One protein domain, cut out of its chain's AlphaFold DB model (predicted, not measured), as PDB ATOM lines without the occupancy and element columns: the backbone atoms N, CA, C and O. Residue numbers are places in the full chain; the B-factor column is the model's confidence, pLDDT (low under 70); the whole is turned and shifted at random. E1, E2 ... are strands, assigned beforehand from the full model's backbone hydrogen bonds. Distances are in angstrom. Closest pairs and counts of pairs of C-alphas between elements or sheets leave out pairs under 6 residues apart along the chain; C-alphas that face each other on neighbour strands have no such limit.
ATOM      1  N   VAL A  15     -59.013  87.572 211.061       94.94
ATOM      2  CA  VAL A  15     -58.360  88.029 212.286       94.94
ATOM      3  C   VAL A  15     -58.773  89.461 212.609       94.94
ATOM      4  O   VAL A  15     -59.040  90.273 211.725       94.94
ATOM      5  N   CYS A  16     -58.810  89.765 213.900       94.50
ATOM      6  CA  CYS A  16     -58.904  91.116 214.418       94.50
ATOM      7  C   CYS A  16     -57.512  91.560 214.855       94.50
ATOM      8  O   CYS A  16     -56.871  90.895 215.675       94.50
ATOM      9  N   ILE A  17     -57.058  92.678 214.308       93.50
ATOM     10  CA  ILE A  17     -55.821  93.345 214.687       93.50
ATOM     11  C   ILE A  17     -56.225  94.511 215.582       93.50
ATOM     12  O   ILE A  17     -56.893  95.442 215.138       93.50
ATOM     13  N   ILE A  18     -55.870  94.424 216.856       91.44
ATOM     14  CA  ILE A  18     -56.260  95.373 217.895       91.44
ATOM     15  C   ILE A  18     -55.020  96.177 218.254       91.44
ATOM     16  O   ILE A  18     -54.038  95.618 218.740       91.44
ATOM     17  N   ARG A  19     -55.054  97.479 217.992       89.81
ATOM     18  CA  ARG A  19     -53.999  98.424 218.346       89.81
ATOM     19  C   ARG A  19     -54.442  99.210 219.572       89.81
ATOM     20  O   ARG A  19     -55.514  99.808 219.559       89.81
ATOM     21  N   THR A  20     -53.619  99.175 220.605       86.75
ATOM     22  CA  THR A  20     -53.751  99.966 221.829       86.75
ATOM     23  C   THR A  20     -52.642 101.022 221.863       86.75
ATOM     24  O   THR A  20     -51.876 101.138 220.900       86.75
ATOM     25  N   SER A  21     -52.525 101.792 222.951       82.31
ATOM     26  CA  SER A  21     -51.482 102.830 223.038       82.31
ATOM     27  C   SER A  21     -50.070 102.234 223.082       82.31
ATOM     28  O   SER A  21     -49.126 102.848 222.592       82.31
ATOM     29  N   ASN A  22     -49.934 101.017 223.620       80.88
ATOM     30  CA  ASN A  22     -48.635 100.410 223.917       80.88
ATOM     31  C   ASN A  22     -48.341  99.142 223.106       80.88
ATOM     32  O   ASN A  22     -47.184  98.732 223.017       80.88
ATOM     33  N   HIS A  23     -49.353  98.487 222.531       86.25
ATOM     34  CA  HIS A  23     -49.158  97.221 221.830       86.25
ATOM     35  C   HIS A  23     -50.141  97.013 220.676       86.25
ATOM     36  O   HIS A  23     -51.203  97.625 220.584       86.25
ATOM     37  N   THR A  24     -49.788  96.104 219.766       89.44
ATOM     38  CA  THR A  24     -50.708  95.589 218.746       89.44
ATOM     39  C   THR A  24     -50.846  94.087 218.924       89.44
ATOM     40  O   THR A  24     -49.856  93.362 218.986       89.44
ATOM     41  N   VAL A  25     -52.084  93.617 219.018       90.19
ATOM     42  CA  VAL A  25     -52.415  92.222 219.286       90.19
ATOM     43  C   VAL A  25     -53.306  91.692 218.173       90.19
ATOM     44  O   VAL A  25     -54.327  92.283 217.835       90.19
ATOM     45  N   MET A  26     -52.938  90.534 217.630       91.88
ATOM     46  CA  MET A  26     -53.758  89.809 216.667       91.88
ATOM     47  C   MET A  26     -54.530  88.686 217.370       91.88
ATOM     48  O   MET A  26     -53.986  87.945 218.199       91.88
ATOM     49  N   ARG A  27     -55.817  88.556 217.042       91.75
ATOM     50  CA  ARG A  27     -56.706  87.498 217.540       91.75
ATOM     51  C   ARG A  27     -57.533  86.932 216.398       91.75
ATOM     52  O   ARG A  27     -57.954  87.665 215.512       91.75
ATOM     53  N   LYS A  28     -57.817  85.631 216.438       93.62
ATOM     54  CA  LYS A  28     -58.759  85.009 215.499       93.62
ATOM     55  C   LYS A  28     -60.158  85.592 215.719       93.62
ATOM     56  O   LYS A  28     -60.652  85.579 216.848       93.62
ATOM     57  N   ALA A  29     -60.788  86.076 214.653       95.00
ATOM     58  CA  ALA A  29     -62.158  86.563 214.713       95.00
ATOM     59  C   ALA A  29     -63.130  85.384 214.852       95.00
ATOM     60  O   ALA A  29     -62.932  84.318 214.258       95.00
ATOM     61  N   ARG A  30     -64.201  85.562 215.628       94.31
ATOM     62  CA  ARG A  30     -65.321  84.612 215.653       94.31
ATOM     63  C   ARG A  30     -66.417  85.138 214.743       94.31
ATOM     64  O   ARG A  30     -66.881  86.256 214.926       94.31
ATOM     65  N   ILE A  31     -66.842  84.324 213.790       91.88
ATOM     66  CA  ILE A  31     -67.884  84.691 212.834       91.88
ATOM     67  C   ILE A  31     -69.183  84.039 213.294       91.88
ATOM     68  O   ILE A  31     -69.234  82.820 213.467       91.88
ATOM     69  N   ARG A  32     -70.230  84.837 213.505       91.44
ATOM     70  CA  ARG A  32     -71.588  84.328 213.724       91.44
ATOM     71  C   ARG A  32     -72.458  84.695 212.539       91.44
ATOM     72  O   ARG A  32     -72.706  85.873 212.310       91.44
ATOM     73  N   LEU A  33     -72.919  83.687 211.809       88.38
ATOM     74  CA  LEU A  33     -73.881  83.890 210.734       88.38
ATOM     75  C   LEU A  33     -75.230  84.289 211.329       88.38
ATOM     76  O   LEU A  33     -75.700  83.665 212.282       88.38
ATOM     77  N   VAL A  34     -75.837  85.319 210.755       85.06
ATOM     78  CA  VAL A  34     -77.196  85.730 211.083       85.06
ATOM     79  C   VAL A  34     -78.117  85.181 210.007       85.06
ATOM     80  O   VAL A  34     -77.987  85.506 208.824       85.06
ATOM     81  N   TRP A  35     -79.021  84.304 210.428       76.94
ATOM     82  CA  TRP A  35     -79.926  83.599 209.534       76.94
ATOM     83  C   TRP A  35     -81.128  84.462 209.172       76.94
ATOM     84  O   TRP A  35     -81.701  85.143 210.018       76.94
ATOM     85  N   THR A  36     -81.520  84.386 207.906       73.50
ATOM     86  CA  THR A  36     -82.749  84.973 207.374       73.50
ATOM     87  C   THR A  36     -83.538  83.894 206.655       73.50
ATOM     88  O   THR A  36     -82.944  82.965 206.108       73.50
ATOM     89  N   TYR A  37     -84.864  84.027 206.618       74.38
ATOM     90  CA  TYR A  37     -85.721  83.150 205.807       74.38
ATOM     91  C   TYR A  37     -85.413  83.261 204.311       74.38
ATOM     92  O   TYR A  37     -85.552  82.302 203.559       74.38
ATOM     93  N   PHE A  38     -84.949  84.432 203.888       69.19
ATOM     94  CA  PHE A  38     -84.471  84.664 202.538       69.19
ATOM     95  C   PHE A  38     -83.115  83.978 202.348       69.19
ATOM     96  O   PHE A  38     -82.279  84.007 203.253       69.19
ATOM     97  N   ASN A  39     -82.888  83.397 201.166       62.75
ATOM     98  CA  ASN A  39     -81.618  82.779 200.772       62.75
ATOM     99  C   ASN A  39     -80.888  83.644 199.722       62.75
ATOM    100  O   ASN A  39     -80.778  83.230 198.567       62.75
ATOM    101  N   PRO A  40     -80.458  84.866 200.084       67.62
ATOM    102  CA  PRO A  40     -79.726  85.750 199.182       67.62
ATOM    103  C   PRO A  40     -78.330  85.201 198.846       67.62
ATOM    104  O   PRO A  40     -77.805  84.328 199.546       67.62
ATOM    105  N   GLY A  41     -77.707  85.754 197.799       73.56
ATOM    106  CA  GLY A  41     -76.324  85.446 197.415       73.56
ATOM    107  C   GLY A  41     -75.303  85.783 198.512       73.56
ATOM    108  O   GLY A  41     -74.327  85.053 198.688       73.56
ATOM    109  N   PHE A  42     -75.563  86.821 199.316       79.50
ATOM    110  CA  PHE A  42     -74.757  87.197 200.482       79.50
ATOM    111  C   PHE A  42     -75.492  86.976 201.800       79.50
ATOM    112  O   PHE A  42     -76.637  87.386 201.975       79.50
ATOM    113  N   ARG A  43     -74.791  86.406 202.786       79.81
ATOM    114  CA  ARG A  43     -75.300  86.229 204.154       79.81
ATOM    115  C   ARG A  43     -74.771  87.301 205.094       79.81
ATOM    116  O   ARG A  43     -73.657  87.794 204.945       79.81
ATOM    117  N   ASN A  44     -75.559  87.579 206.123       84.00
ATOM    118  CA  ASN A  44     -75.180  88.469 207.208       84.00
ATOM    119  C   ASN A  44     -74.288  87.737 208.207       84.00
ATOM    120  O   ASN A  44     -74.537  86.576 208.544       84.00
ATOM    121  N   ALA A  45     -73.264  88.421 208.709       88.88
ATOM    122  CA  ALA A  45     -72.375  87.868 209.714       88.88
ATOM    123  C   ALA A  45     -71.939  88.937 210.716       88.88
ATOM    124  O   ALA A  45     -71.571  90.048 210.341       88.88
ATOM    125  N   LEU A  46     -71.930  88.567 211.993       91.31
ATOM    126  CA  LEU A  46     -71.283  89.335 213.047       91.31
ATOM    127  C   LEU A  46     -69.840  88.855 213.180       91.31
ATOM    128  O   LEU A  46     -69.588  87.669 213.419       91.31
ATOM    129  N   ILE A  47     -68.904  89.789 213.045       92.44
ATOM    130  CA  ILE A  47     -67.479  89.549 213.265       92.44
ATOM    131  C   ILE A  47     -67.162  89.967 214.696       92.44
ATOM    132  O   ILE A  47     -67.138  91.148 215.030       92.44
ATOM    133  N   LEU A  48     -66.954  88.980 215.560       92.44
ATOM    134  CA  LEU A  48     -66.701  89.188 216.978       92.44
ATOM    135  C   LEU A  48     -65.196  89.136 217.237       92.44
ATOM    136  O   LEU A  48     -64.559  88.087 217.088       92.44
ATOM    137  N   CYS A  49     -64.654  90.270 217.666       90.69
ATOM    138  CA  CYS A  49     -63.271  90.406 218.093       90.69
ATOM    139  C   CYS A  49     -63.186  90.229 219.614       90.69
ATOM    140  O   CYS A  49     -63.771  91.034 220.342       90.69
ATOM    141  N   PRO A  50     -62.494  89.192 220.122       85.50
ATOM    142  CA  PRO A  50     -62.260  89.064 221.555       85.50
ATOM    143  C   PRO A  50     -61.494  90.290 222.073       85.50
ATOM    144  O   PRO A  50     -60.510  90.676 221.435       85.50
ATOM    145  N   PRO A  51     -61.911  90.894 223.201       77.44
ATOM    146  CA  PRO A  51     -61.179  92.013 223.775       77.44
ATOM    147  C   PRO A  51     -59.762  91.577 224.189       77.44
ATOM    148  O   PRO A  51     -59.536  90.389 224.458       77.44
ATOM    149  N   PRO A  52     -58.792  92.507 224.237       74.06
ATOM    150  CA  PRO A  52     -57.494  92.226 224.839       74.06
ATOM    151  C   PRO A  52     -57.666  91.817 226.314       74.06
ATOM    152  O   PRO A  52     -58.613  92.239 226.975       74.06
ATOM    153  N   ASN A  53     -56.767  90.965 226.823       68.88
ATOM    154  CA  ASN A  53     -56.819  90.482 228.216       68.88
ATOM    155  C   ASN A  53     -56.665  91.631 229.225       68.88
ATOM    156  O   ASN A  53     -57.198  91.569 230.329       68.88
ATOM    157  N   GLU A  54     -55.944  92.676 228.830       63.47
ATOM    158  CA  GLU A  54     -55.884  93.939 229.545       63.47
ATOM    159  C   GLU A  54     -57.104  94.755 229.123       63.47
ATOM    160  O   GLU A  54     -57.219  95.196 227.978       63.47
ATOM    161  N   THR A  55     -58.054  94.927 230.040       60.03
ATOM    162  CA  THR A  55     -59.076  95.956 229.874       60.03
ATOM    163  C   THR A  55     -58.357  97.288 230.000       60.03
ATOM    164  O   THR A  55     -58.093  97.771 231.096       60.03
ATOM    165  N   GLY A  56     -57.967  97.834 228.849       58.50
ATOM    166  CA  GLY A  56     -57.397  99.165 228.743       58.50
ATOM    167  C   GLY A  56     -58.163 100.162 229.599       58.50
ATOM    168  O   GLY A  56     -59.394 100.074 229.684       58.50
ATOM    169  N   ALA A  57     -57.447 101.095 230.232       61.12
ATOM    170  CA  ALA A  57     -58.060 102.173 231.003       61.12
ATOM    171  C   ALA A  57     -59.215 102.810 230.205       61.12
ATOM    172  O   ALA A  57     -59.172 102.846 228.973       61.12
ATOM    173  N   ALA A  58     -60.242 103.330 230.888       62.25
ATOM    174  CA  ALA A  58     -61.461 103.847 230.247       62.25
ATOM    175  C   ALA A  58     -61.190 104.813 229.068       62.25
ATOM    176  O   ALA A  58     -61.951 104.828 228.098       62.25
ATOM    177  N   ASN A  59     -60.055 105.522 229.110       67.12
ATOM    178  CA  ASN A  59     -59.626 106.520 228.128       67.12
ATOM    179  C   ASN A  59     -58.570 106.037 227.117       67.12
ATOM    180  O   ASN A  59     -58.018 106.854 226.387       67.12
ATOM    181  N   GLU A  60     -58.241 104.747 227.065       76.38
ATOM    182  CA  GLU A  60     -57.253 104.254 226.102       76.38
ATOM    183  C   GLU A  60     -57.787 104.316 224.660       76.38
ATOM    184  O   GLU A  60     -58.887 103.814 224.397       76.38
ATOM    185  N   ASP A  61     -56.994 104.885 223.738       82.56
ATOM    186  CA  ASP A  61     -57.238 104.839 222.289       82.56
ATOM    187  C   ASP A  61     -57.050 103.393 221.799       82.56
ATOM    188  O   ASP A  61     -55.926 102.900 221.671       82.56
ATOM    189  N   ILE A  62     -58.168 102.700 221.571       86.62
ATOM    190  CA  ILE A  62     -58.187 101.357 220.993       86.62
ATOM    191  C   ILE A  62     -58.743 101.429 219.578       86.62
ATOM    192  O   ILE A  62     -59.853 101.918 219.352       86.62
ATOM    193  N   ARG A  63     -58.009 100.842 218.634       91.00
ATOM    194  CA  ARG A  63     -58.434 100.681 217.243       91.00
ATOM    195  C   ARG A  63     -58.444  99.221 216.849       91.00
ATOM    196  O   ARG A  63     -57.577  98.450 217.250       91.00
ATOM    197  N   VAL A  64     -59.411  98.844 216.026       92.25
ATOM    198  CA  VAL A  64     -59.578  97.475 215.544       92.25
ATOM    199  C   VAL A  64     -59.619  97.487 214.024       92.25
ATOM    200  O   VAL A  64     -60.397  98.225 213.429       92.25
ATOM    201  N   ALA A  65     -58.797  96.660 213.390       94.38
ATOM    202  CA  ALA A  65     -58.915  96.327 211.978       94.38
ATOM    203  C   ALA A  65     -59.326  94.857 211.843       94.38
ATOM    204  O   ALA A  65     -58.828  93.996 212.570       94.38
ATOM    205  N   VAL A  66     -60.233  94.566 210.914       94.12
ATOM    206  CA  VAL A  66     -60.600  93.195 210.543       94.12
ATOM    207  C   VAL A  66     -59.927  92.878 209.217       94.12
ATOM    208  O   VAL A  66     -60.069  93.637 208.261       94.12
ATOM    209  N   ALA A  67     -59.193  91.772 209.161       94.25
ATOM    210  CA  ALA A  67     -58.439  91.386 207.978       94.25
ATOM    211  C   ALA A  67     -58.371  89.868 207.821       94.25
ATOM    212  O   ALA A  67     -58.572  89.114 208.773       94.25
ATOM    213  N   VAL A  68     -58.058  89.415 206.612       92.56
ATOM    214  CA  VAL A  68     -57.640  88.031 206.377       92.56
ATOM    215  C   VAL A  68     -56.201  87.878 206.876       92.56
ATOM    216  O   VAL A  68     -55.383  88.782 206.706       92.56
ATOM    217  N   GLN A  69     -55.883  86.761 207.533       91.25
ATOM    218  CA  GLN A  69     -54.533  86.518 208.040       91.25
ATOM    219  C   GLN A  69     -53.496  86.616 206.909       91.25
ATOM    220  O   GLN A  69     -53.607  85.916 205.907       91.25
ATOM    221  N   GLY A  70     -52.481  87.467 207.099       86.81
ATOM    222  CA  GLY A  70     -51.442  87.739 206.100       86.81
ATOM    223  C   GLY A  70     -51.710  88.948 205.195       86.81
ATOM    224  O   GLY A  70     -50.891  89.220 204.326       86.81
ATOM    225  N   ALA A  71     -52.813  89.681 205.391       87.88
ATOM    226  CA  ALA A  71     -53.068  90.928 204.669       87.88
ATOM    227  C   ALA A  71     -51.979  91.989 204.924       87.88
ATOM    228  O   ALA A  71     -51.457  92.112 206.035       87.88
ATOM    229  N   GLU A  72     -51.678  92.784 203.896       88.50
ATOM    230  CA  GLU A  72     -50.712  93.884 203.964       88.50
ATOM    231  C   GLU A  72     -51.183  94.991 204.913       88.50
ATOM    232  O   GLU A  72     -52.361  95.360 204.914       88.50
ATOM    233  N   GLN A  73     -50.265  95.567 205.699       81.31
ATOM    234  CA  GLN A  73     -50.630  96.583 206.694       81.31
ATOM    235  C   GLN A  73     -51.244  97.846 206.082       81.31
ATOM    236  O   GLN A  73     -52.171  98.406 206.668       81.31
ATOM    237  N   ASP A  74     -50.788  98.256 204.899       86.88
ATOM    238  CA  ASP A  74     -51.269  99.472 204.231       86.88
ATOM    239  C   ASP A  74     -52.720  99.338 203.735       86.88
ATOM    240  O   ASP A  74     -53.419 100.333 203.537       86.88
ATOM    241  N   SER A  75     -53.217  98.102 203.605       87.12
ATOM    242  CA  SER A  75     -54.607  97.817 203.233       87.12
ATOM    243  C   SER A  75     -55.591  97.918 204.407       87.12
ATOM    244  O   SER A  75     -56.809  97.933 204.203       87.12
ATOM    245  N   LEU A  76     -55.095  97.999 205.648       91.00
ATOM    246  CA  LEU A  76     -55.929  97.919 206.845       91.00
ATOM    247  C   LEU A  76     -56.770  99.182 207.047       91.00
ATOM    248  O   LEU A  76     -56.271 100.307 207.123       91.00
ATOM    249  N   ARG A  77     -58.078  98.982 207.228       92.38
ATOM    250  CA  ARG A  77     -59.006 100.021 207.682       92.38
ATOM    251  C   ARG A  77     -59.187  99.910 209.191       92.38
ATOM    252  O   ARG A  77     -59.715  98.920 209.690       92.38
ATOM    253  N   TRP A  78     -58.726 100.931 209.905       91.75
ATOM    254  CA  TRP A  78     -58.797 100.996 211.361       91.75
ATOM    255  C   TRP A  78     -60.116 101.614 211.815       91.75
ATOM    256  O   TRP A  78     -60.439 102.741 211.448       91.75
ATOM    257  N   LEU A  79     -60.852 100.881 212.644       90.25
ATOM    258  CA  LEU A  79     -62.067 101.338 213.303       90.25
ATOM    259  C   LEU A  79     -61.733 101.773 214.726       90.25
ATOM    260  O   LEU A  79     -61.161 101.001 215.495       90.25
ATOM    261  N   GLN A  80     -62.104 102.999 215.079       87.81
ATOM    262  CA  GLN A  80     -62.004 103.478 216.453       87.81
ATOM    263  C   GLN A  80     -63.007 102.728 217.336       87.81
ATOM    264  O   GLN A  80     -64.190 102.653 216.998       87.81
ATOM    265  N   LEU A  81     -62.563 102.205 218.481       84.50
ATOM    266  CA  LEU A  81     -63.469 101.609 219.456       84.50
ATOM    267  C   LEU A  81     -64.328 102.712 220.084       84.50
ATOM    268  O   LEU A  81     -63.821 103.584 220.790       84.50
TER     269      LEU A  81
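What this domain is: This is residues 15 to 81 of the 227 residues of a protein of Rhipicephalus zambeziensis (UniProt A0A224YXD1). A model with little regular structure: a three-stranded sheet whose E2 runs on into a two-stranded arm, E3 and E4, with residues 37 to 42 sticking out. Five named strands, E1 to E5 along the chain, hold 26 of 67 printed residues: all strand. Both sheets, E2 - E1 - E5 and E3 - E4, are antiparallel. The whole is loose, radius of gyration of the C-alphas 14.3 A, spanning 44 by 27 by 17 A.

Where its parts are: E1, residues 15 to 19, begins at C-alpha 15 (-58.360, 88.029, 212.286). E2 is residues 24 to 28, E3 30 to 34, E4 44 to 48. E5, residues 63 to 68, 16.7 A long, ends at C-alpha 68 (-57.640, 88.031, 206.377).

How they stand to each other: Within hydrogen-bond range are N 17 and O 65 of E1 and E5, 2.8 A; N 16 and O 27 of hairpin E1 and E2, 2.8 A; N 32 and O 46 of hairpin E3 and E4, 2.9 A. E2 bends into E3 at 52 degrees.

The domain as a whole: The C-alphas farthest apart, Asn 22 and Tyr 37, are 44.7 A apart. The printed part has no cut. The link E4 to E5 is long. pLDDT is under 70 at residues 38 to 40 and 53 to 59.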